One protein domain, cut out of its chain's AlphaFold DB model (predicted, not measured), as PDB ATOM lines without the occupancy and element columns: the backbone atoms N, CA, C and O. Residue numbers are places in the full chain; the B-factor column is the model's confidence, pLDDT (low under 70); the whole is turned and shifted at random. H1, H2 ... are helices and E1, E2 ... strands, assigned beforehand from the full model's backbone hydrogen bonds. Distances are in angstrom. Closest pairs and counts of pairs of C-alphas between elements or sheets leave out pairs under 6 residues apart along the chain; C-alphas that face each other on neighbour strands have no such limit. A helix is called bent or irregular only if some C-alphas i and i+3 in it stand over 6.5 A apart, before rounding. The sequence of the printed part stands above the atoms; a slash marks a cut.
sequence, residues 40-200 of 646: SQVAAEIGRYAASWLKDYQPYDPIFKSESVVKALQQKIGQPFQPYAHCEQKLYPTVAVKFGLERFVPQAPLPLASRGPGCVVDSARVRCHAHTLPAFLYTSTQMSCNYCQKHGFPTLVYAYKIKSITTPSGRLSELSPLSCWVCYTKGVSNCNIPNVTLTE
ATOM      1  N   SER A  40      56.817   0.853   9.069       85.69
ATOM      2  CA  SER A  40      56.330   1.494  10.296       85.69
ATOM      3  C   SER A  40      57.107   2.765  10.666       85.69
ATOM      4  O   SER A  40      56.492   3.757  11.044       85.69
ATOM      5  N   GLN A  41      58.433   2.776  10.505       86.44
ATOM      6  CA  GLN A  41      59.275   3.943  10.806       86.44
ATOM      7  C   GLN A  41      59.000   5.088   9.821       86.44
ATOM      8  O   GLN A  41      58.822   6.231  10.236       86.44
ATOM      9  N   VAL A  42      58.871   4.767   8.529       85.62
ATOM     10  CA  VAL A  42      58.505   5.738   7.480       85.62
ATOM     11  C   VAL A  42      57.100   6.307   7.724       85.62
ATOM     12  O   VAL A  42      56.874   7.503   7.552       85.62
ATOM     13  N   ALA A  43      56.152   5.475   8.173       89.44
ATOM     14  CA  ALA A  43      54.813   5.930   8.548       89.44
ATOM     15  C   ALA A  43      54.831   6.855   9.782       89.44
ATOM     16  O   ALA A  43      54.177   7.896   9.763       89.44
ATOM     17  N   ALA A  44      55.612   6.527  10.817       89.31
ATOM     18  CA  ALA A  44      55.768   7.366  12.007       89.31
ATOM     19  C   ALA A  44      56.425   8.724  11.688       89.31
ATOM     20  O   ALA A  44      56.033   9.754  12.234       89.31
ATOM     21  N   GLU A  45      57.392   8.756  10.770       88.75
ATOM     22  CA  GLU A  45      58.013   9.990  10.278       88.75
ATOM     23  C   GLU A  45      57.037  10.873   9.488       88.75
ATOM     24  O   GLU A  45      56.902  12.059   9.790       88.75
ATOM     25  N   ILE A  46      56.267  10.288   8.568       90.75
ATOM     26  CA  ILE A  46      55.160  10.980   7.887       90.75
ATOM     27  C   ILE A  46      54.141  11.531   8.901       90.75
ATOM     28  O   ILE A  46      53.672  12.661   8.748       90.75
ATOM     29  N   GLY A  47      53.838  10.771   9.960       92.31
ATOM     30  CA  GLY A  47      52.977  11.203  11.062       92.31
ATOM     31  C   GLY A  47      53.518  12.432  11.803       92.31
ATOM     32  O   GLY A  47      52.760  13.374  12.034       92.31
ATOM     33  N   ARG A  48      54.826  12.479  12.104       92.38
ATOM     34  CA  ARG A  48      55.480  13.645  12.735       92.38
ATOM     35  C   ARG A  48      55.354  14.908  11.874       92.38
ATOM     36  O   ARG A  48      54.965  15.954  12.391       92.38
ATOM     37  N   TYR A  49      55.602  14.819  10.565       91.12
ATOM     38  CA  TYR A  49      55.459  15.973   9.668       91.12
ATOM     39  C   TYR A  49      54.000  16.438   9.525       91.12
ATOM     40  O   TYR A  49      53.745  17.645   9.523       91.12
ATOM     41  N   ALA A  50      53.034  15.516   9.454       93.12
ATOM     42  CA  ALA A  50      51.611  15.867   9.428       93.12
ATOM     43  C   ALA A  50      51.149  16.533  10.743       93.12
ATOM     44  O   ALA A  50      50.392  17.503  10.705       93.12
ATOM     45  N   ALA A  51      51.656  16.072  11.894       95.06
ATOM     46  CA  ALA A  51      51.391  16.680  13.197       95.06
ATOM     47  C   ALA A  51      51.967  18.104  13.312       95.06
ATOM     48  O   ALA A  51      51.268  19.000  13.783       95.06
ATOM     49  N   SER A  52      53.189  18.347  12.817       94.19
ATOM     50  CA  SER A  52      53.746  19.709  12.749       94.19
ATOM     51  C   SER A  52      52.925  20.622  11.831       94.19
ATOM     52  O   SER A  52      52.664  21.765  12.188       94.19
ATOM     53  N   TRP A  53      52.390  20.132  10.704       96.25
ATOM     54  CA  TRP A  53      51.465  20.958   9.914       96.25
ATOM     55  C   TRP A  53      50.212  21.355  10.702       96.25
ATOM     56  O   TRP A  53      49.834  22.522  10.676       96.25
ATOM     57  N   LEU A  54      49.596  20.418  11.431       96.25
ATOM     58  CA  LEU A  54      48.410  20.701  12.250       96.25
ATOM     59  C   LEU A  54      48.687  21.707  13.376       96.25
ATOM     60  O   LEU A  54      47.821  22.525  13.672       96.25
ATOM     61  N   LYS A  55      49.872  21.643  13.993       96.81
ATOM     62  CA  LYS A  55      50.264  22.493  15.125       96.81
ATOM     63  C   LYS A  55      50.779  23.868  14.692       96.81
ATOM     64  O   LYS A  55      50.370  24.879  15.251       96.81
ATOM     65  N   ASP A  56      51.696  23.889  13.729       96.31
ATOM     66  CA  ASP A  56      52.563  25.037  13.453       96.31
ATOM     67  C   ASP A  56      52.135  25.807  12.184       96.31
ATOM     68  O   ASP A  56      52.367  27.011  12.085       96.31
ATOM     69  N   TYR A  57      51.473  25.142  11.222       95.12
ATOM     70  CA  TYR A  57      51.238  25.693   9.875       95.12
ATOM     71  C   TYR A  57      49.766  25.791   9.435       95.12
ATOM     72  O   TYR A  57      49.457  26.598   8.555       95.12
ATOM     73  N   GLN A  58      48.838  25.046  10.043       96.50
ATOM     74  CA  GLN A  58      47.401  25.125   9.743       96.50
ATOM     75  C   GLN A  58      46.822  26.549   9.891       96.50
ATOM     76  O   GLN A  58      46.075  26.939   8.989       96.50
ATOM     77  N   PRO A  59      47.189  27.370  10.904       96.69
ATOM     78  CA  PRO A  59      46.723  28.760  11.017       96.69
ATOM     79  C   PRO A  59      47.143  29.672   9.852       96.69
ATOM     80  O   PRO A  59      46.589  30.759   9.685       96.69
ATOM     81  N   TYR A  60      48.099  29.231   9.029       95.94
ATOM     82  CA  TYR A  60      48.642  29.974   7.893       95.94
ATOM     83  C   TYR A  60      48.269  29.365   6.525       95.94
ATOM     84  O   TYR A  60      48.541  29.990   5.499       95.94
ATOM     85  N   ASP A  61      47.625  28.186   6.460       96.25
ATOM     86  CA  ASP A  61      47.256  27.567   5.175       96.25
ATOM     87  C   ASP A  61      46.210  28.423   4.425       96.25
ATOM     88  O   ASP A  61      45.194  28.825   5.007       96.25
ATOM     89  N   PRO A  62      46.416  28.694   3.119       95.62
ATOM     90  CA  PRO A  62      45.573  29.606   2.345       95.62
ATOM     91  C   PRO A  62      44.118  29.140   2.177       95.62
ATOM     92  O   PRO A  62      43.275  29.958   1.812       95.62
ATOM     93  N   ILE A  63      43.818  27.862   2.432       96.94
ATOM     94  CA  ILE A  63      42.467  27.292   2.414       96.94
ATOM     95  C   ILE A  63      41.972  27.049   3.846       96.94
ATOM     96  O   ILE A  63      40.854  27.436   4.178       96.94
ATOM     97  N   PHE A  64      42.786  26.411   4.692       97.62
ATOM     98  CA  PHE A  64      42.337  25.816   5.956       97.62
ATOM     99  C   PHE A  64      42.555  26.648   7.222       97.62
ATOM    100  O   PHE A  64      42.132  26.193   8.286       97.62
ATOM    101  N   LYS A  65      43.128  27.856   7.142       97.06
ATOM    102  CA  LYS A  65      43.329  28.723   8.322       97.06
ATOM    103  C   LYS A  65      42.062  29.034   9.127       97.06
ATOM    104  O   LYS A  65      42.141  29.227  10.335       97.06
ATOM    105  N   SER A  66      40.891  29.058   8.489       97.69
ATOM    106  CA  SER A  66      39.599  29.141   9.178       97.69
ATOM    107  C   SER A  66      38.470  28.536   8.345       97.69
ATOM    108  O   SER A  66      38.502  28.539   7.114       97.69
ATOM    109  N   GLU A  67      37.409  28.077   9.012       97.38
ATOM    110  CA  GLU A  67      36.218  27.544   8.340       97.38
ATOM    111  C   GLU A  67      35.519  28.600   7.454       97.38
ATOM    112  O   GLU A  67      34.952  28.270   6.412       97.38
ATOM    113  N   SER A  68      35.608  29.887   7.816       97.88
ATOM    114  CA  SER A  68      35.092  30.996   7.001       97.88
ATOM    115  C   SER A  68      35.835  31.147   5.668       97.88
ATOM    116  O   SER A  68      35.197  31.379   4.642       97.88
ATOM    117  N   VAL A  69      37.159  30.948   5.654       97.62
ATOM    118  CA  VAL A  69      37.977  30.968   4.429       97.62
ATOM    119  C   VAL A  69      37.681  29.747   3.561       97.62
ATOM    120  O   VAL A  69      37.497  29.899   2.352       97.62
ATOM    121  N   VAL A  70      37.522  28.564   4.170       97.81
ATOM    122  CA  VAL A  70      37.060  27.358   3.462       97.81
ATOM    123  C   VAL A  70      35.715  27.626   2.778       97.81
ATOM    124  O   VAL A  70      35.602  27.419   1.572       97.81
ATOM    125  N   LYS A  71      34.709  28.134   3.505       97.62
ATOM    126  CA  LYS A  71      33.369  28.433   2.960       97.62
ATOM    127  C   LYS A  71      33.417  29.467   1.828       97.62
ATOM    128  O   LYS A  71      32.835  29.228   0.771       97.62
ATOM    129  N   ALA A  72      34.159  30.563   2.002       97.56
ATOM    130  CA  ALA A  72      34.308  31.600   0.980       97.56
ATOM    131  C   ALA A  72      34.978  31.074  -0.305       97.56
ATOM    132  O   ALA A  72      34.528  31.380  -1.411       97.56
ATOM    133  N   LEU A  73      36.016  30.237  -0.183       97.00
ATOM    134  CA  LEU A  73      36.665  29.612  -1.338       97.00
ATOM    135  C   LEU A  73      35.768  28.566  -2.007       97.00
ATOM    136  O   LEU A  73      35.674  28.564  -3.232       97.00
ATOM    137  N   GLN A  74      35.054  27.731  -1.246       97.56
ATOM    138  CA  GLN A  74      34.081  26.785  -1.809       97.56
ATOM    139  C   GLN A  74      32.979  27.506  -2.599       97.56
ATOM    140  O   GLN A  74      32.613  27.052  -3.682       97.56
ATOM    141  N   GLN A  75      32.503  28.655  -2.107       97.56
ATOM    142  CA  GLN A  75      31.535  29.500  -2.808       97.56
ATOM    143  C   GLN A  75      32.129  30.133  -4.079       97.56
ATOM    144  O   GLN A  75      31.485  30.089  -5.125       97.56
ATOM    145  N   LYS A  76      33.362  30.665  -4.026       97.38
ATOM    146  CA  LYS A  76      34.061  31.241  -5.194       97.38
ATOM    147  C   LYS A  76      34.326  30.203  -6.295       97.38
ATOM    148  O   LYS A  76      34.205  30.510  -7.476       97.38
ATOM    149  N   ILE A  77      34.719  28.991  -5.907       96.88
ATOM    150  CA  ILE A  77      35.107  27.901  -6.816       96.88
ATOM    151  C   ILE A  77      33.875  27.105  -7.286       96.88
ATOM    152  O   ILE A  77      33.930  26.437  -8.314       96.88
ATOM    153  N   GLY A  78      32.764  27.151  -6.546       96.88
ATOM    154  CA  GLY A  78      31.574  26.337  -6.806       96.88
ATOM    155  C   GLY A  78      31.773  24.842  -6.520       96.88
ATOM    156  O   GLY A  78      31.030  24.017  -7.050       96.88
ATOM    157  N   GLN A  79      32.789  24.469  -5.731       96.00
ATOM    158  CA  GLN A  79      33.122  23.074  -5.414       96.00
ATOM    159  C   GLN A  79      33.541  22.915  -3.942       96.00
ATOM    160  O   GLN A  79      34.365  23.697  -3.462       96.00
ATOM    161  N   PRO A  80      33.026  21.901  -3.219       97.31
ATOM    162  CA  PRO A  80      33.431  21.618  -1.845       97.31
ATOM    163  C   PRO A  80      34.832  20.992  -1.771       97.31
ATOM    164  O   PRO A  80      35.235  20.233  -2.655       97.31
ATOM    165  N   PHE A  81      35.550  21.246  -0.674       97.38
ATOM    166  CA  PHE A  81      36.813  20.576  -0.341       97.38
ATOM    167  C   PHE A  81      36.585  19.419   0.640       97.38
ATOM    168  O   PHE A  81      35.758  19.512   1.546       97.38
ATOM    169  N   GLN A  82      37.370  18.355   0.494       97.25
ATOM    170  CA  GLN A  82      37.580  17.326   1.509       97.25
ATOM    171  C   GLN A  82      38.170  17.974   2.782       97.25
ATOM    172  O   GLN A  82      39.137  18.734   2.670       97.25
ATOM    173  N   PRO A  83      37.666  17.662   3.992       97.38
ATOM    174  CA  PRO A  83      38.296  18.085   5.242       97.38
ATOM    175  C   PRO A  83      39.716  17.515   5.368       97.38
ATOM    176  O   PRO A  83      39.929  16.331   5.094       97.38
ATOM    177  N   TYR A  84      40.686  18.313   5.827       97.06
ATOM    178  CA  TYR A  84      42.082  17.866   5.973       97.06
ATOM    179  C   TYR A  84      42.221  16.643   6.899       97.06
ATOM    180  O   TYR A  84      42.997  15.736   6.597       97.06
ATOM    181  N   ALA A  85      41.396  16.552   7.948       96.75
ATOM    182  CA  ALA A  85      41.336  15.408   8.860       96.75
ATOM    183  C   ALA A  85      40.981  14.078   8.160       96.75
ATOM    184  O   ALA A  85      41.378  13.019   8.629       96.75
ATOM    185  N   HIS A  86      40.292  14.123   7.011       97.19
ATOM    186  CA  HIS A  86      39.972  12.937   6.209       97.19
ATOM    187  C   HIS A  86      41.068  12.596   5.177       97.19
ATOM    188  O   HIS A  86      40.873  11.694   4.360       97.19
ATOM    189  N   CYS A  87      42.182  13.333   5.125       96.06
ATOM    190  CA  CYS A  87      43.239  13.160   4.126       96.06
ATOM    191  C   CYS A  87      44.345  12.205   4.619       96.06
ATOM    192  O   CYS A  87      44.650  12.163   5.809       96.06
ATOM    193  N   GLU A  88      44.992  11.452   3.719       95.25
ATOM    194  CA  GLU A  88      46.148  10.623   4.106       95.25
ATOM    195  C   GLU A  88      47.307  11.517   4.585       95.25
ATOM    196  O   GLU A  88      47.702  12.428   3.862       95.25
ATOM    197  N   GLN A  89      47.903  11.229   5.751       95.56
ATOM    198  CA  GLN A  89      48.960  12.053   6.379       95.56
ATOM    199  C   GLN A  89      50.119  12.423   5.433       95.56
ATOM    200  O   GLN A  89      50.611  13.546   5.454       95.56
ATOM    201  N   LYS A  90      50.504  11.520   4.521       94.88
ATOM    202  CA  LYS A  90      51.550  11.762   3.507       94.88
ATOM    203  C   LYS A  90      51.246  12.922   2.541       94.88
ATOM    204  O   LYS A  90      52.142  13.355   1.825       94.88
ATOM    205  N   LEU A  91      49.982  13.345   2.447       95.94
ATOM    206  CA  LEU A  91      49.496  14.405   1.560       95.94
ATOM    207  C   LEU A  91      49.538  15.794   2.214       95.94
ATOM    208  O   LEU A  91      49.118  16.755   1.577       95.94
ATOM    209  N   TYR A  92      50.017  15.918   3.456       96.56
ATOM    210  CA  TYR A  92      50.108  17.197   4.163       96.56
ATOM    211  C   TYR A  92      51.275  18.066   3.623       96.56
ATOM    212  O   TYR A  92      52.305  17.509   3.230       96.56
ATOM    213  N   PRO A  93      51.161  19.413   3.598       96.31
ATOM    214  CA  PRO A  93      52.126  20.290   2.916       96.31
ATOM    215  C   PRO A  93      53.578  20.184   3.393       96.31
ATOM    216  O   PRO A  93      54.489  20.254   2.572       96.31
ATOM    217  N   THR A  94      53.797  19.945   4.686       94.12
ATOM    218  CA  THR A  94      55.125  19.697   5.283       94.12
ATOM    219  C   THR A  94      55.820  18.464   4.702       94.12
ATOM    220  O   THR A  94      57.034  18.470   4.525       94.12
ATOM    221  N   VAL A  95      55.059  17.419   4.358       93.44
ATOM    222  CA  VAL A  95      55.582  16.225   3.676       93.44
ATOM    223  C   VAL A  95      55.849  16.529   2.203       93.44
ATOM    224  O   VAL A  95      56.849  16.080   1.658       93.44
ATOM    225  N   ALA A  96      54.967  17.284   1.544       94.88
ATOM    226  CA  ALA A  96      55.062  17.549   0.110       94.88
ATOM    227  C   ALA A  96      56.248  18.462  -0.263       94.88
ATOM    228  O   ALA A  96      56.978  18.160  -1.210       94.88
ATOM    229  N   VAL A  97      56.480  19.544   0.492       94.12
ATOM    230  CA  VAL A  97      57.525  20.541   0.181       94.12
ATOM    231  C   VAL A  97      58.938  19.951   0.216       94.12
ATOM    232  O   VAL A  97      59.755  20.336  -0.617       94.12
ATOM    233  N   LYS A  98      59.201  18.939   1.057       91.56
ATOM    234  CA  LYS A  98      60.473  18.185   1.078       91.56
ATOM    235  C   LYS A  98      60.880  17.590  -0.279       91.56
ATOM    236  O   LYS A  98      62.062  17.359  -0.507       91.56
ATOM    237  N   PHE A  99      59.927  17.383  -1.189       93.81
ATOM    238  CA  PHE A  99      60.156  16.863  -2.543       93.81
ATOM    239  C   PHE A  99      60.062  17.942  -3.637       93.81
ATOM    240  O   PHE A  99      59.962  17.607  -4.814       93.81
ATOM    241  N   GLY A 100      60.022  19.232  -3.292       94.38
ATOM    242  CA  GLY A 100      59.829  20.306  -4.275       94.38
ATOM    243  C   GLY A 100      58.421  20.334  -4.894       94.38
ATOM    244  O   GLY A 100      58.260  20.683  -6.069       94.38
ATOM    245  N   LEU A 101      57.399  19.934  -4.126       95.62
ATOM    246  CA  LEU A 101      55.990  20.087  -4.495       95.62
ATOM    247  C   LEU A 101      55.422  21.404  -3.938       95.62
ATOM    248  O   LEU A 101      55.278  21.578  -2.730       95.62
ATOM    249  N   GLU A 102      55.040  22.311  -4.832       95.94
ATOM    250  CA  GLU A 102      54.422  23.602  -4.514       95.94
ATOM    251  C   GLU A 102      52.920  23.436  -4.220       95.94
ATOM    252  O   GLU A 102      52.215  22.682  -4.899       95.94
ATOM    253  N   ARG A 103      52.390  24.163  -3.227       95.88
ATOM    254  CA  ARG A 103      50.966  24.118  -2.842       95.88
ATOM    255  C   ARG A 103      50.088  24.778  -3.910       95.88
ATOM    256  O   ARG A 103      50.117  25.993  -4.081       95.88
ATOM    257  N   PHE A 104      49.235  24.000  -4.576       96.62
ATOM    258  CA  PHE A 104      48.258  24.535  -5.527       96.62
ATOM    259  C   PHE A 104      46.935  24.888  -4.828       96.62
ATOM    260  O   PHE A 104      46.370  24.074  -4.087       96.62
ATOM    261  N   VAL A 105      46.421  26.090  -5.106       96.38
ATOM    262  CA  VAL A 105      45.110  26.586  -4.655       96.38
ATOM    263  C   VAL A 105      44.262  26.912  -5.892       96.38
ATOM    264  O   VAL A 105      44.591  27.859  -6.610       96.38
ATOM    265  N   PRO A 106      43.191  26.151  -6.186       95.38
ATOM    266  CA  PRO A 106      42.343  26.426  -7.343       95.38
ATOM    267  C   PRO A 106      41.595  27.757  -7.193       95.38
ATOM    268  O   PRO A 106      41.012  28.035  -6.152       95.38
ATOM    269  N   GLN A 107      41.578  28.558  -8.261       95.19
ATOM    270  CA  GLN A 107      40.817  29.817  -8.345       95.19
ATOM    271  C   GLN A 107      39.491  29.673  -9.114       95.19
ATOM    272  O   GLN A 107      38.687  30.601  -9.129       95.19
ATOM    273  N   ALA A 108      39.276  28.518  -9.749       94.25
ATOM    274  CA  ALA A 108      38.137  28.175 -10.598       94.25
ATOM    275  C   ALA A 108      37.813  26.671 -10.443       94.25
ATOM    276  O   ALA A 108      38.709  25.908 -10.058       94.25
ATOM    277  N   PRO A 109      36.574  26.223 -10.730       94.75
ATOM    278  CA  PRO A 109      36.183  24.817 -10.612       94.75
ATOM    279  C   PRO A 109      37.062  23.899 -11.472       94.75
ATOM    280  O   PRO A 109      37.220  24.105 -12.677       94.75
ATOM    281  N   LEU A 110      37.610  22.847 -10.862       93.81
ATOM    282  CA  LEU A 110      38.426  21.853 -11.564       93.81
ATOM    283  C   LEU A 110      37.542  20.743 -12.164       93.81
ATOM    284  O   LEU A 110      36.460  20.466 -11.640       93.81
ATOM    285  N   PRO A 111      37.982  20.054 -13.235       89.56
ATOM    286  CA  PRO A 111      37.209  18.990 -13.874       89.56
ATOM    287  C   PRO A 111      37.077  17.744 -12.979       89.56
ATOM    288  O   PRO A 111      37.894  16.816 -13.019       89.56
ATOM    289  N   LEU A 112      36.001  17.723 -12.191       86.94
ATOM    290  CA  LEU A 112      35.502  16.551 -11.477       86.94
ATOM    291  C   LEU A 112      34.919  15.522 -12.458       86.94
ATOM    292  O   LEU A 112      34.438  15.850 -13.542       86.94
ATOM    293  N   ALA A 113      34.970  14.256 -12.057       87.31
ATOM    294  CA  ALA A 113      34.362  13.127 -12.754       87.31
ATOM    295  C   ALA A 113      33.939  12.077 -11.703       87.31
ATOM    296  O   ALA A 113      33.644  12.437 -10.567       87.31
ATOM    297  N   SER A 114      33.879  10.788 -12.044       86.12
ATOM    298  CA  SER A 114      33.250   9.756 -11.198       86.12
ATOM    299  C   SER A 114      34.042   9.321  -9.954       86.12
ATOM    300  O   SER A 114      33.569   8.457  -9.212       86.12
ATOM    301  N   ARG A 115      35.233   9.881  -9.701       91.62
ATOM    302  CA  ARG A 115      36.055   9.579  -8.517       91.62
ATOM    303  C   ARG A 115      36.431  10.848  -7.749       91.62
ATOM    304  O   ARG A 115      37.271  11.613  -8.214       91.62
ATOM    305  N   GLY A 116      35.856  11.021  -6.560       92.75
ATOM    306  CA  GLY A 116      36.364  11.933  -5.529       92.75
ATOM    307  C   GLY A 116      37.605  11.374  -4.811       92.75
ATOM    308  O   GLY A 116      38.017  10.244  -5.096       92.75
ATOM    309  N   PRO A 117      38.210  12.139  -3.887       95.31
ATOM    310  CA  PRO A 117      39.452  11.762  -3.223       95.31
ATOM    311  C   PRO A 117      39.308  10.542  -2.306       95.31
ATOM    312  O   PRO A 117      38.255  10.282  -1.716       95.31
ATOM    313  N   GLY A 118      40.414   9.814  -2.141       94.38
ATOM    314  CA  GLY A 118      40.543   8.816  -1.084       94.38
ATOM    315  C   GLY A 118      40.489   9.491   0.285       94.38
ATOM    316  O   GLY A 118      41.177  10.490   0.506       94.38
ATOM    317  N   CYS A 119      39.665   8.954   1.183       96.31
ATOM    318  CA  CYS A 119      39.519   9.447   2.545       96.31
ATOM    319  C   CYS A 119      40.004   8.398   3.552       96.31
ATOM    320  O   CYS A 119      39.836   7.200   3.319       96.31
ATOM    321  N   VAL A 120      40.544   8.845   4.681       95.75
ATOM    322  CA  VAL A 120      40.793   8.017   5.868       95.75
ATOM    323  C   VAL A 120      39.911   8.542   6.995       95.75
ATOM    324  O   VAL A 120      39.872   9.746   7.219       95.75
ATOM    325  N   VAL A 121      39.176   7.654   7.655       95.19
ATOM    326  CA  VAL A 121      38.350   7.940   8.837       95.19
ATOM    327  C   VAL A 121      38.537   6.755   9.773       95.19
ATOM    328  O   VAL A 121      38.447   5.621   9.310       95.19
ATOM    329  N   ASP A 122      38.880   6.999  11.037       92.81
ATOM    330  CA  ASP A 122      39.126   5.959  12.051       92.81
ATOM    331  C   ASP A 122      40.107   4.869  11.567       92.81
ATOM    332  O   ASP A 122      39.879   3.668  11.679       92.81
ATOM    333  N   SER A 123      41.203   5.310  10.932       90.94
ATOM    334  CA  SER A 123      42.195   4.495  10.200       90.94
ATOM    335  C   SER A 123      41.677   3.704   8.980       90.94
ATOM    336  O   SER A 123      42.481   3.222   8.176       90.94
ATOM    337  N   ALA A 124      40.365   3.613   8.759       93.25
ATOM    338  CA  ALA A 124      39.763   2.936   7.616       93.25
ATOM    339  C   ALA A 124      39.770   3.806   6.345       93.25
ATOM    340  O   ALA A 124      39.424   4.990   6.353       93.25
ATOM    341  N   ARG A 125      40.113   3.202   5.197       93.81
ATOM    342  CA  ARG A 125      40.036   3.865   3.883       93.81
ATOM    343  C   ARG A 125      38.604   3.858   3.345       93.81
ATOM    344  O   ARG A 125      38.107   2.825   2.899       93.81
ATOM    345  N   VAL A 126      37.976   5.029   3.308       94.19
ATOM    346  CA  VAL A 126      36.578   5.234   2.893       94.19
ATOM    347  C   VAL A 126      36.461   6.194   1.698       94.19
ATOM    348  O   VAL A 126      37.431   6.820   1.267       94.19
ATOM    349  N   ARG A 127      35.254   6.315   1.127       91.12
ATOM    350  CA  ARG A 127      34.938   7.217  -0.005       91.12
ATOM    351  C   ARG A 127      33.774   8.166   0.307       91.12
ATOM    352  O   ARG A 127      32.872   8.336  -0.504       91.12
ATOM    353  N   CYS A 128      33.790   8.780   1.488       93.06
ATOM    354  CA  CYS A 128      32.722   9.674   1.956       93.06
ATOM    355  C   CYS A 128      32.549  10.966   1.123       93.06
ATOM    356  O   CYS A 128      31.497  11.588   1.191       93.06
ATOM    357  N   HIS A 129      33.532  11.348   0.298       92.69
ATOM    358  CA  HIS A 129      33.580  12.660  -0.362       92.69
ATOM    359  C   HIS A 129      33.611  12.605  -1.906       92.69
ATOM    360  O   HIS A 129      34.395  13.303  -2.549       92.69
ATOM    361  N   ALA A 130      32.750  11.786  -2.522       87.38
ATOM    362  CA  ALA A 130      32.781  11.437  -3.954       87.38
ATOM    363  C   ALA A 130      32.775  12.606  -4.974       87.38
ATOM    364  O   ALA A 130      33.188  12.393  -6.113       87.38
ATOM    365  N   HIS A 131      32.355  13.815  -4.585       91.25
ATOM    366  CA  HIS A 131      32.273  15.002  -5.454       91.25
ATOM    367  C   HIS A 131      32.981  16.241  -4.871       91.25
ATOM    368  O   HIS A 131      32.571  17.371  -5.120       91.25
ATOM    369  N   THR A 132      34.037  16.031  -4.084       96.00
ATOM    370  CA  THR A 132      34.884  17.110  -3.542       96.00
ATOM    371  C   THR A 132      36.207  17.243  -4.294       96.00
ATOM    372  O   THR A 132      36.675  16.303  -4.943       96.00
ATOM    373  N   LEU A 133      36.839  18.405  -4.151       96.81
ATOM    374  CA  LEU A 133      38.278  18.574  -4.333       96.81
ATOM    375  C   LEU A 133      39.034  17.947  -3.148       96.81
ATOM    376  O   LEU A 133      38.543  18.033  -2.020       96.81
ATOM    377  N   PRO A 134      40.223  17.348  -3.343       97.25
ATOM    378  CA  PRO A 134      41.033  16.872  -2.227       97.25
ATOM    379  C   PRO A 134      41.488  18.049  -1.363       97.25
ATOM    380  O   PRO A 134      41.632  19.169  -1.855       97.25
ATOM    381  N   ALA A 135      41.759  17.784  -0.083       97.31
ATOM    382  CA  ALA A 135      42.213  18.817   0.849       97.31
ATOM    383  C   ALA A 135      43.495  19.506   0.341       97.31
ATOM    384  O   ALA A 135      43.624  20.735   0.325       97.31
ATOM    385  N   PHE A 136      44.422  18.686  -0.152       97.62
ATOM    386  CA  PHE A 136      45.705  19.120  -0.667       97.62
ATOM    387  C   PHE A 136      45.844  18.779  -2.157       97.62
ATOM    388  O   PHE A 136      45.609  17.647  -2.587       97.62
ATOM    389  N   LEU A 137      46.227  19.791  -2.935       96.88
ATOM    390  CA  LEU A 137      46.672  19.694  -4.323       96.88
ATOM    391  C   LEU A 137      48.052  20.331  -4.419       96.88
ATOM    392  O   LEU A 137      48.305  21.359  -3.781       96.88
ATOM    393  N   TYR A 138      48.893  19.754  -5.267       97.50
ATOM    394  CA  TYR A 138      50.253  20.221  -5.491       97.50
ATOM    395  C   TYR A 138      50.541  20.424  -6.972       97.50
ATOM    396  O   TYR A 138      49.849  19.889  -7.840       97.50
ATOM    397  N   THR A 139      51.590  21.180  -7.261       97.12
ATOM    398  CA  THR A 139      52.192  21.291  -8.587       97.12
ATOM    399  C   THR A 139      53.711  21.203  -8.470       97.12
ATOM    400  O   THR A 139      54.272  21.358  -7.390       97.12
ATOM    401  N   SER A 140      54.390  20.920  -9.577       95.38
ATOM    402  CA  SER A 140      55.841  21.040  -9.671       95.38
ATOM    403  C   SER A 140      56.227  21.368 -11.106       95.38
ATOM    404  O   SER A 140      55.666  20.818 -12.058       95.38
ATOM    405  N   THR A 141      57.191  22.270 -11.260       93.69
ATOM    406  CA  THR A 141      57.752  22.683 -12.555       93.69
ATOM    407  C   THR A 141      58.511  21.554 -13.256       93.69
ATOM    408  O   THR A 141      58.646  21.578 -14.478       93.69
ATOM    409  N   GLN A 142      58.944  20.532 -12.510       93.19
ATOM    410  CA  GLN A 142      59.729  19.399 -13.013       93.19
ATOM    411  C   GLN A 142      58.902  18.357 -13.791       93.19
ATOM    412  O   GLN A 142      59.464  17.414 -14.343       93.19
ATOM    413  N   MET A 143      57.568  18.482 -13.840       93.88
ATOM    414  CA  MET A 143      56.699  17.454 -14.422       93.88
ATOM    415  C   MET A 143      55.515  18.016 -15.210       93.88
ATOM    416  O   MET A 143      54.821  18.939 -14.786       93.88
ATOM    417  N   SER A 144      55.232  17.402 -16.360       94.62
ATOM    418  CA  SER A 144      54.161  17.792 -17.279       94.62
ATOM    419  C   SER A 144      53.115  16.685 -17.431       94.62
ATOM    420  O   SER A 144      53.426  15.517 -17.663       94.62
ATOM    421  N   CYS A 145      51.836  17.050 -17.324       95.50
ATOM    422  CA  CYS A 145      50.732  16.158 -17.665       95.50
ATOM    423  C   CYS A 145      49.941  16.696 -18.856       95.50
ATOM    424  O   CYS A 145      49.236  17.701 -18.738       95.50
ATOM    425  N   ASN A 146      49.968  15.956 -19.968       94.31
ATOM    426  CA  ASN A 146      49.264  16.289 -21.208       94.31
ATOM    427  C   ASN A 146      47.760  16.560 -20.991       94.31
ATOM    428  O   ASN A 146      47.171  17.348 -21.723       94.31
ATOM    429  N   TYR A 147      47.122  15.921 -19.998       92.50
ATOM    430  CA  TYR A 147      45.717  16.173 -19.660       92.50
ATOM    431  C   TYR A 147      45.498  17.466 -18.867       92.50
ATOM    432  O   TYR A 147      44.481  18.116 -19.078       92.50
ATOM    433  N   CYS A 148      46.418  17.859 -17.982       93.75
ATOM    434  CA  CYS A 148      46.319  19.140 -17.277       93.75
ATOM    435  C   CYS A 148      46.572  20.300 -18.249       93.75
ATOM    436  O   CYS A 148      45.735  21.193 -18.357       93.75
ATOM    437  N   GLN A 149      47.637  20.200 -19.054       93.62
ATOM    438  CA  GLN A 149      47.999  21.189 -20.075       93.62
ATOM    439  C   GLN A 149      46.869  21.427 -21.093       93.62
ATOM    440  O   GLN A 149      46.543  22.571 -21.387       93.62
ATOM    441  N   LYS A 150      46.201  20.363 -21.571       92.94
ATOM    442  CA  LYS A 150      45.026  20.468 -22.466       92.94
ATOM    443  C   LYS A 150      43.811  21.177 -21.858       92.94
ATOM    444  O   LYS A 150      42.899  21.530 -22.597       92.94
ATOM    445  N   HIS A 151      43.776  21.355 -20.540       90.06
ATOM    446  CA  HIS A 151      42.735  22.092 -19.823       90.06
ATOM    447  C   HIS A 151      43.264  23.405 -19.208       90.06
ATOM    448  O   HIS A 151      42.601  23.974 -18.349       90.06
ATOM    449  N   GLY A 152      44.447  23.883 -19.618       93.44
ATOM    450  CA  GLY A 152      45.043  25.129 -19.115       93.44
ATOM    451  C   GLY A 152      45.598  25.055 -17.686       93.44
ATOM    452  O   GLY A 152      46.022  26.071 -17.146       93.44
ATOM    453  N   PHE A 153      45.623  23.872 -17.064       93.38
ATOM    454  CA  PHE A 153      46.106  23.695 -15.694       93.38
ATOM    455  C   PHE A 153      47.583  23.271 -15.653       93.38
ATOM    456  O   PHE A 153      48.016  22.477 -16.499       93.38
ATOM    457  N   PRO A 154      48.347  23.696 -14.627       95.56
ATOM    458  CA  PRO A 154      49.635  23.086 -14.316       95.56
ATOM    459  C   PRO A 154      49.440  21.630 -13.850       95.56
ATOM    460  O   PRO A 154      48.316  21.154 -13.677       95.56
ATOM    461  N   THR A 155      50.526  20.883 -13.664       95.31
ATOM    462  CA  THR A 155      50.455  19.456 -13.317       95.31
ATOM    463  C   THR A 155      49.955  19.254 -11.885       95.31
ATOM    464  O   THR A 155      50.737  19.265 -10.944       95.31
ATOM    465  N   LEU A 156      48.644  19.040 -11.729       95.62
ATOM    466  CA  LEU A 156      47.968  18.926 -10.428       95.62
ATOM    467  C   LEU A 156      48.250  17.585  -9.728       95.62
ATOM    468  O   LEU A 156      47.401  16.689  -9.739       95.62
ATOM    469  N   VAL A 157      49.438  17.420  -9.155       95.69
ATOM    470  CA  VAL A 157      49.844  16.240  -8.378       95.69
ATOM    471  C   VAL A 157      48.876  16.031  -7.207       95.69
ATOM    472  O   VAL A 157      48.606  16.948  -6.433       95.69
ATOM    473  N   TYR A 158      48.348  14.809  -7.092       93.44
ATOM    474  CA  TYR A 158      47.433  14.418  -6.014       93.44
ATOM    475  C   TYR A 158      47.830  13.079  -5.387       93.44
ATOM    476  O   TYR A 158      48.079  13.003  -4.189       93.44
ATOM    477  N   ALA A 159      47.919  12.014  -6.188       92.38
ATOM    478  CA  ALA A 159      48.278  10.697  -5.679       92.38
ATOM    479  C   ALA A 159      49.771  10.438  -5.894       92.38
ATOM    480  O   ALA A 159      50.236  10.466  -7.033       92.38
ATOM    481  N   TYR A 160      50.499  10.122  -4.823       95.25
ATOM    482  CA  TYR A 160      51.900   9.692  -4.854       95.25
ATOM    483  C   TYR A 160      52.189   8.574  -3.838       95.25
ATOM    484  O   TYR A 160      51.400   8.321  -2.917       95.25
ATOM    485  N   LYS A 161      53.323   7.891  -4.019       94.44
ATOM    486  CA  LYS A 161      53.924   6.958  -3.057       94.44
ATOM    487  C   LYS A 161      55.309   7.475  -2.677       94.44
ATOM    488  O   LYS A 161      56.121   7.719  -3.561       94.44
ATOM    489  N   ILE A 162      55.571   7.569  -1.377       92.50
ATOM    490  CA  ILE A 162      56.921   7.767  -0.845       92.50
ATOM    491  C   ILE A 162      57.570   6.385  -0.654       92.50
ATOM    492  O   ILE A 162      56.898   5.434  -0.236       92.50
ATOM    493  N   LYS A 163      58.853   6.264  -0.988       90.75
ATOM    494  CA  LYS A 163      59.731   5.132  -0.665       90.75
ATOM    495  C   LYS A 163      60.895   5.684   0.159       90.75
ATOM    496  O   LYS A 163      61.450   6.705  -0.222       90.75
ATOM    497  N   SER A 164      61.304   5.001   1.222       84.19
ATOM    498  CA  SER A 164      62.636   5.233   1.792       84.19
ATOM    499  C   SER A 164      63.655   4.525   0.904       84.19
ATOM    500  O   SER A 164      63.477   3.335   0.635       84.19
ATOM    501  N   ILE A 165      64.711   5.215   0.476       75.62
ATOM    502  CA  ILE A 165      65.884   4.595  -0.144       75.62
ATOM    503  C   ILE A 165      67.123   5.014   0.643       75.62
ATOM    504  O   ILE A 165      67.394   6.194   0.854       75.62
ATOM    505  N   THR A 166      67.888   4.026   1.094       69.75
ATOM    506  CA  THR A 166      69.165   4.277   1.760       69.75
ATOM    507  C   THR A 166      70.251   4.364   0.692       69.75
ATOM    508  O   THR A 166      70.519   3.380  -0.000       69.75
ATOM    509  N   THR A 167      70.844   5.541   0.519       61.25
ATOM    510  CA  THR A 167      71.929   5.791  -0.438       61.25
ATOM    511  C   THR A 167      73.280   5.818   0.289       61.25
ATOM    512  O   THR A 167      73.321   5.927   1.515       61.25
ATOM    513  N   PRO A 168      74.420   5.735  -0.423       54.44
ATOM    514  CA  PRO A 168      75.735   5.825   0.218       54.44
ATOM    515  C   PRO A 168      76.012   7.170   0.909       54.44
ATOM    516  O   PRO A 168      76.905   7.240   1.745       54.44
ATOM    517  N   SER A 169      75.271   8.228   0.555       55.78
ATOM    518  CA  SER A 169      75.390   9.570   1.135       55.78
ATOM    519  C   SER A 169      74.425   9.840   2.296       55.78
ATOM    520  O   SER A 169      74.603  10.834   2.991       55.78
ATOM    521  N   GLY A 170      73.413   8.994   2.523       61.97
ATOM    522  CA  GLY A 170      72.425   9.213   3.579       61.97
ATOM    523  C   GLY A 170      71.110   8.458   3.375       61.97
ATOM    524  O   GLY A 170      71.021   7.470   2.647       61.97
ATOM    525  N   ARG A 171      70.055   8.924   4.046       65.50
ATOM    526  CA  ARG A 171      68.683   8.449   3.820       65.50
ATOM    527  C   ARG A 171      67.978   9.469   2.940       65.50
ATOM    528  O   ARG A 171      67.805  10.601   3.371       65.50
ATOM    529  N   LEU A 172      67.567   9.061   1.743       59.97
ATOM    530  CA  LEU A 172      66.764   9.892   0.853       59.97
ATOM    531  C   LEU A 172      65.387   9.262   0.681       59.97
ATOM    532  O   LEU A 172      65.254   8.106   0.258       59.97
ATOM    533  N   SER A 173      64.340  10.027   0.961       78.50
ATOM    534  CA  SER A 173      63.012   9.648   0.500       78.50
ATOM    535  C   SER A 173      62.917   9.864  -1.017       78.50
ATOM    536  O   SER A 173      63.307  10.906  -1.539       78.50
ATOM    537  N   GLU A 174      62.339   8.910  -1.741       92.19
ATOM    538  CA  GLU A 174      61.845   9.112  -3.107       92.19
ATOM    539  C   GLU A 174      60.327   9.293  -3.083       92.19
ATOM    540  O   GLU A 174      59.604   8.412  -2.609       92.19
ATOM    541  N   LEU A 175      59.814  10.359  -3.693       93.75
ATOM    542  CA  LEU A 175      58.400  10.495  -4.028       93.75
ATOM    543  C   LEU A 175      58.195  10.129  -5.501       93.75
ATOM    544  O   LEU A 175      58.641  10.821  -6.415       93.75
ATOM    545  N   SER A 176      57.469   9.034  -5.735       94.94
ATOM    546  CA  SER A 176      56.971   8.639  -7.057       94.94
ATOM    547  C   SER A 176      55.500   9.065  -7.201       94.94
ATOM    548  O   SER A 176      54.631   8.495  -6.522       94.94
ATOM    549  N   PRO A 177      55.165  10.046  -8.059       94.31
ATOM    550  CA  PRO A 177      53.787  10.378  -8.390       94.31
ATOM    551  C   PRO A 177      53.088   9.194  -9.062       94.31
ATOM    552  O   PRO A 177      53.668   8.475  -9.865       94.31
ATOM    553  N   LEU A 178      51.814   8.995  -8.743       94.38
ATOM    554  CA  LEU A 178      50.975   7.930  -9.297       94.38
ATOM    555  C   LEU A 178      49.934   8.491 -10.272       94.38
ATOM    556  O   LEU A 178      49.614   7.853 -11.269       94.38
ATOM    557  N   SER A 179      49.381   9.676  -9.991       95.19
ATOM    558  CA  SER A 179      48.519  10.413 -10.930       95.19
ATOM    559  C   SER A 179      48.273  11.860 -10.492       95.19
ATOM    560  O   SER A 179      48.269  12.181  -9.300       95.19
ATOM    561  N   CYS A 180      48.003  12.731 -11.468       96.06
ATOM    562  CA  CYS A 180      47.381  14.024 -11.203       96.06
ATOM    563  C   CYS A 180      45.875  13.883 -10.982       96.06
ATOM    564  O   CYS A 180      45.239  12.934 -11.453       96.06
ATOM    565  N   TRP A 181      45.298  14.906 -10.356       95.81
ATOM    566  CA  TRP A 181      43.870  15.036 -10.104       95.81
ATOM    567  C   TRP A 181      43.011  14.782 -11.353       95.81
ATOM    568  O   TRP A 181      42.115  13.944 -11.324       95.81
ATOM    569  N   VAL A 182      43.342  15.409 -12.489       94.69
ATOM    570  CA  VAL A 182      42.546  15.330 -13.733       94.69
ATOM    571  C   VAL A 182      42.524  13.922 -14.352       94.69
ATOM    572  O   VAL A 182      41.524  13.532 -14.956       94.69
ATOM    573  N   CYS A 183      43.599  13.137 -14.209       94.94
ATOM    574  CA  CYS A 183      43.608  11.730 -14.630       94.94
ATOM    575  C   CYS A 183      42.936  10.827 -13.588       94.94
ATOM    576  O   CYS A 183      42.207   9.906 -13.962       94.94
ATOM    577  N   TYR A 184      43.145  11.111 -12.297       94.69
ATOM    578  CA  TYR A 184      42.579  10.357 -11.181       94.69
ATOM    579  C   TYR A 184      41.044  10.392 -11.177       94.69
ATOM    580  O   TYR A 184      40.420   9.328 -11.173       94.69
ATOM    581  N   THR A 185      40.433  11.583 -11.255       93.25
ATOM    582  CA  THR A 185      38.965  11.752 -11.243       93.25
ATOM    583  C   THR A 185      38.305  11.010 -12.401       93.25
ATOM    584  O   THR A 185      37.284  10.344 -12.221       93.25
ATOM    585  N   LYS A 186      38.917  11.089 -13.591       91.62
ATOM    586  CA  LYS A 186      38.466  10.441 -14.834       91.62
ATOM    587  C   LYS A 186      38.792   8.941 -14.899       91.62
ATOM    588  O   LYS A 186      38.344   8.269 -15.822       91.62
ATOM    589  N   GLY A 187      39.562   8.403 -13.948       87.00
ATOM    590  CA  GLY A 187      39.974   6.996 -13.923       87.00
ATOM    591  C   GLY A 187      40.925   6.591 -15.058       87.00
ATOM    592  O   GLY A 187      40.978   5.414 -15.407       87.00
ATOM    593  N   VAL A 188      41.658   7.544 -15.641       87.06
ATOM    594  CA  VAL A 188      42.582   7.307 -16.759       87.06
ATOM    595  C   VAL A 188      43.888   6.712 -16.228       87.06
ATOM    596  O   VAL A 188      44.649   7.396 -15.548       87.06
ATOM    597  N   SER A 189      44.167   5.454 -16.580       81.56
ATOM    598  CA  SER A 189      45.418   4.751 -16.244       81.56
ATOM    599  C   SER A 189      46.660   5.426 -16.827       81.56
ATOM    600  O   SER A 189      47.721   5.422 -16.213       81.56
ATOM    601  N   ASN A 190      46.522   6.027 -18.010       83.56
ATOM    602  CA  ASN A 190      47.628   6.557 -18.802       83.56
ATOM    603  C   ASN A 190      47.922   8.016 -18.405       83.56
ATOM    604  O   ASN A 190      47.782   8.942 -19.207       83.56
ATOM    605  N   CYS A 191      48.267   8.225 -17.134       90.62
ATOM    606  CA  CYS A 191      48.851   9.475 -16.659       90.62
ATOM    607  C   CYS A 191      50.368   9.426 -16.906       90.62
ATOM    608  O   CYS A 191      50.998   8.441 -16.547       90.62
ATOM    609  N   ASN A 192      50.965  10.469 -17.495       88.31
ATOM    610  CA  ASN A 192      52.384  10.446 -17.907       88.31
ATOM    611  C   ASN A 192      53.390  10.767 -16.780       88.31
ATOM    612  O   ASN A 192      54.596  10.675 -16.981       88.31
ATOM    613  N   ILE A 193      52.901  11.164 -15.604       90.38
ATOM    614  CA  ILE A 193      53.708  11.646 -14.470       90.38
ATOM    615  C   ILE A 193      54.524  10.545 -13.749       90.38
ATOM    616  O   ILE A 193      55.617  10.871 -13.295       90.38
ATOM    617  N   PRO A 194      54.096   9.263 -13.654       83.06
ATOM    618  CA  PRO A 194      54.837   8.219 -12.923       83.06
ATOM    619  C   PRO A 194      56.256   7.900 -13.413       83.06
ATOM    620  O   PRO A 194      56.942   7.100 -12.784       83.06
ATOM    621  N   ASN A 195      56.697   8.515 -14.511       83.62
ATOM    622  CA  ASN A 195      58.063   8.416 -15.022       83.62
ATOM    623  C   ASN A 195      59.036   9.414 -14.355       83.62
ATOM    624  O   ASN A 195      60.227   9.374 -14.649       83.62
ATOM    625  N   VAL A 196      58.546  10.321 -13.499       88.25
ATOM    626  CA  VAL A 196      59.365  11.279 -12.739       88.25
ATOM    627  C   VAL A 196      59.454  10.819 -11.288       88.25
ATOM    628  O   VAL A 196      58.430  10.696 -10.620       88.25
ATOM    629  N   THR A 197      60.664  10.613 -10.778       92.44
ATOM    630  CA  THR A 197      60.919  10.494  -9.336       92.44
ATOM    631  C   THR A 197      61.396  11.845  -8.821       92.44
ATOM    632  O   THR A 197      62.300  12.432  -9.409       92.44
ATOM    633  N   LEU A 198      60.817  12.315  -7.718       93.06
ATOM    634  CA  LEU A 198      61.343  13.442  -6.953       93.06
ATOM    635  C   LEU A 198      62.144  12.890  -5.771       93.06
ATOM    636  O   LEU A 198      61.610  12.102  -4.987       93.06
ATOM    637  N   THR A 199      63.409  13.278  -5.644       92.62
ATOM    638  CA  THR A 199      64.180  13.042  -4.420       92.62
ATOM    639  C   THR A 199      63.774  14.047  -3.349       92.62
ATOM    640  O   THR A 199      63.354  15.167  -3.648       92.62
ATOM    641  N   GLU A 200      63.906  13.649  -2.091       91.44
ATOM    642  CA  GLU A 200      63.968  14.586  -0.977       91.44
ATOM    643  C   GLU A 200      65.103  15.596  -1.217       91.44
ATOM    644  O   GLU A 200      66.149  15.248  -1.767       91.44
TER     645      GLU A 200
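This is residues 40 to 200 of the 646 residues of an uncharacterized protein of Naematelia encephala (UniProt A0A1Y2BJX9). A long bent hairpin of two strands, E5 and E6, reaches from the inner part of the domain to one end of its longest axis, while helix H2 lies at the other end. Near the middle is a short strand pair, E1 and E4, with the small helix H3 between it and the kinked helix H1; the little hairpin E2 and E3 lies off to one side, H4 and H5 lie near the inner end of the long hairpin, and three long stretches, residues 78 to 92, 105 to 118 and 186 to 200, have no named element. The printed part has 161 residues, in the order H1 H2 H3 E1 E2 E3 E4 H4 E5 E6 H5, of the mixed class, with under half of the residues in named elements; its three sheets are antiparallel pairs. It is compact, with a radius of gyration of the C-alphas of 15.5 A and spans of 50 by 36 by 28 A.

E5 is residues 157 to 167, 25.7 A long, and bends by 58 degrees at residue 160; E6 is residues 170 to 180, 29.5 A long, from C-alpha 170 at (72.425, 9.213, 3.579). H5, residues 181 to 185, follows at once. E1 is residues 102 to 104, E4 137 to 139, E2 119 to 121 and E3 124 to 126. H1, residues 40 to 60, is 29.6 A long, begins with C-alpha 40 at (56.330, 1.494, 10.296) and has a kink of 43 degrees near residue 54; it is irregular, with C-alphas 56 and 59 7.3 A apart. H2 is residues 67 to 77, 15.2 A long, H3 93 to 97 and H4 146 to 149.

E5 and E6 form an antiparallel hairpin, with N 163 and O 174 at 2.8 A. Residues 174 to 175 of E6 also pair with residues 198 to 199, antiparallel. The closest C-alphas of E4 and E5 are those of Tyr 138 and Val 157, 4.9 A apart. E1 and E4 are antiparallel, with N 102 and O 139 at 2.8 A. The closest C-alphas of H3 and E1, Pro 93 and Arg 103, are 7.0 A apart. H1 touches H3 with residues 46 to 53 alone, closest at the C-alphas of Tyr 49 and Thr 94, 5.8 A. H4 and H5 only just touch, with 3 pairs of C-alphas within 8 A, closest at Cys 148 and Val 182, 6.4 A. E2 and E3 form an antiparallel hairpin, with N 124 and O 121 at 2.8 A, and are apart from E5 and E6. H2 touches no helix. Every O i to N i+4 pair is within hydrogen-bond range in H2, H3 and H5, and 14 of 17 are in H1; H4 is too short for such a pair, and its one O i to N i+3 pair is not within range.

The C-alphas farthest apart, those of Gln 75 and Pro 168, are 50.2 A apart. The printed part has no cut. The links H2 to H3 and E1 to E2 are long. The mean pLDDT of the printed part is 92.2, and residues 166 to 172 are under 70.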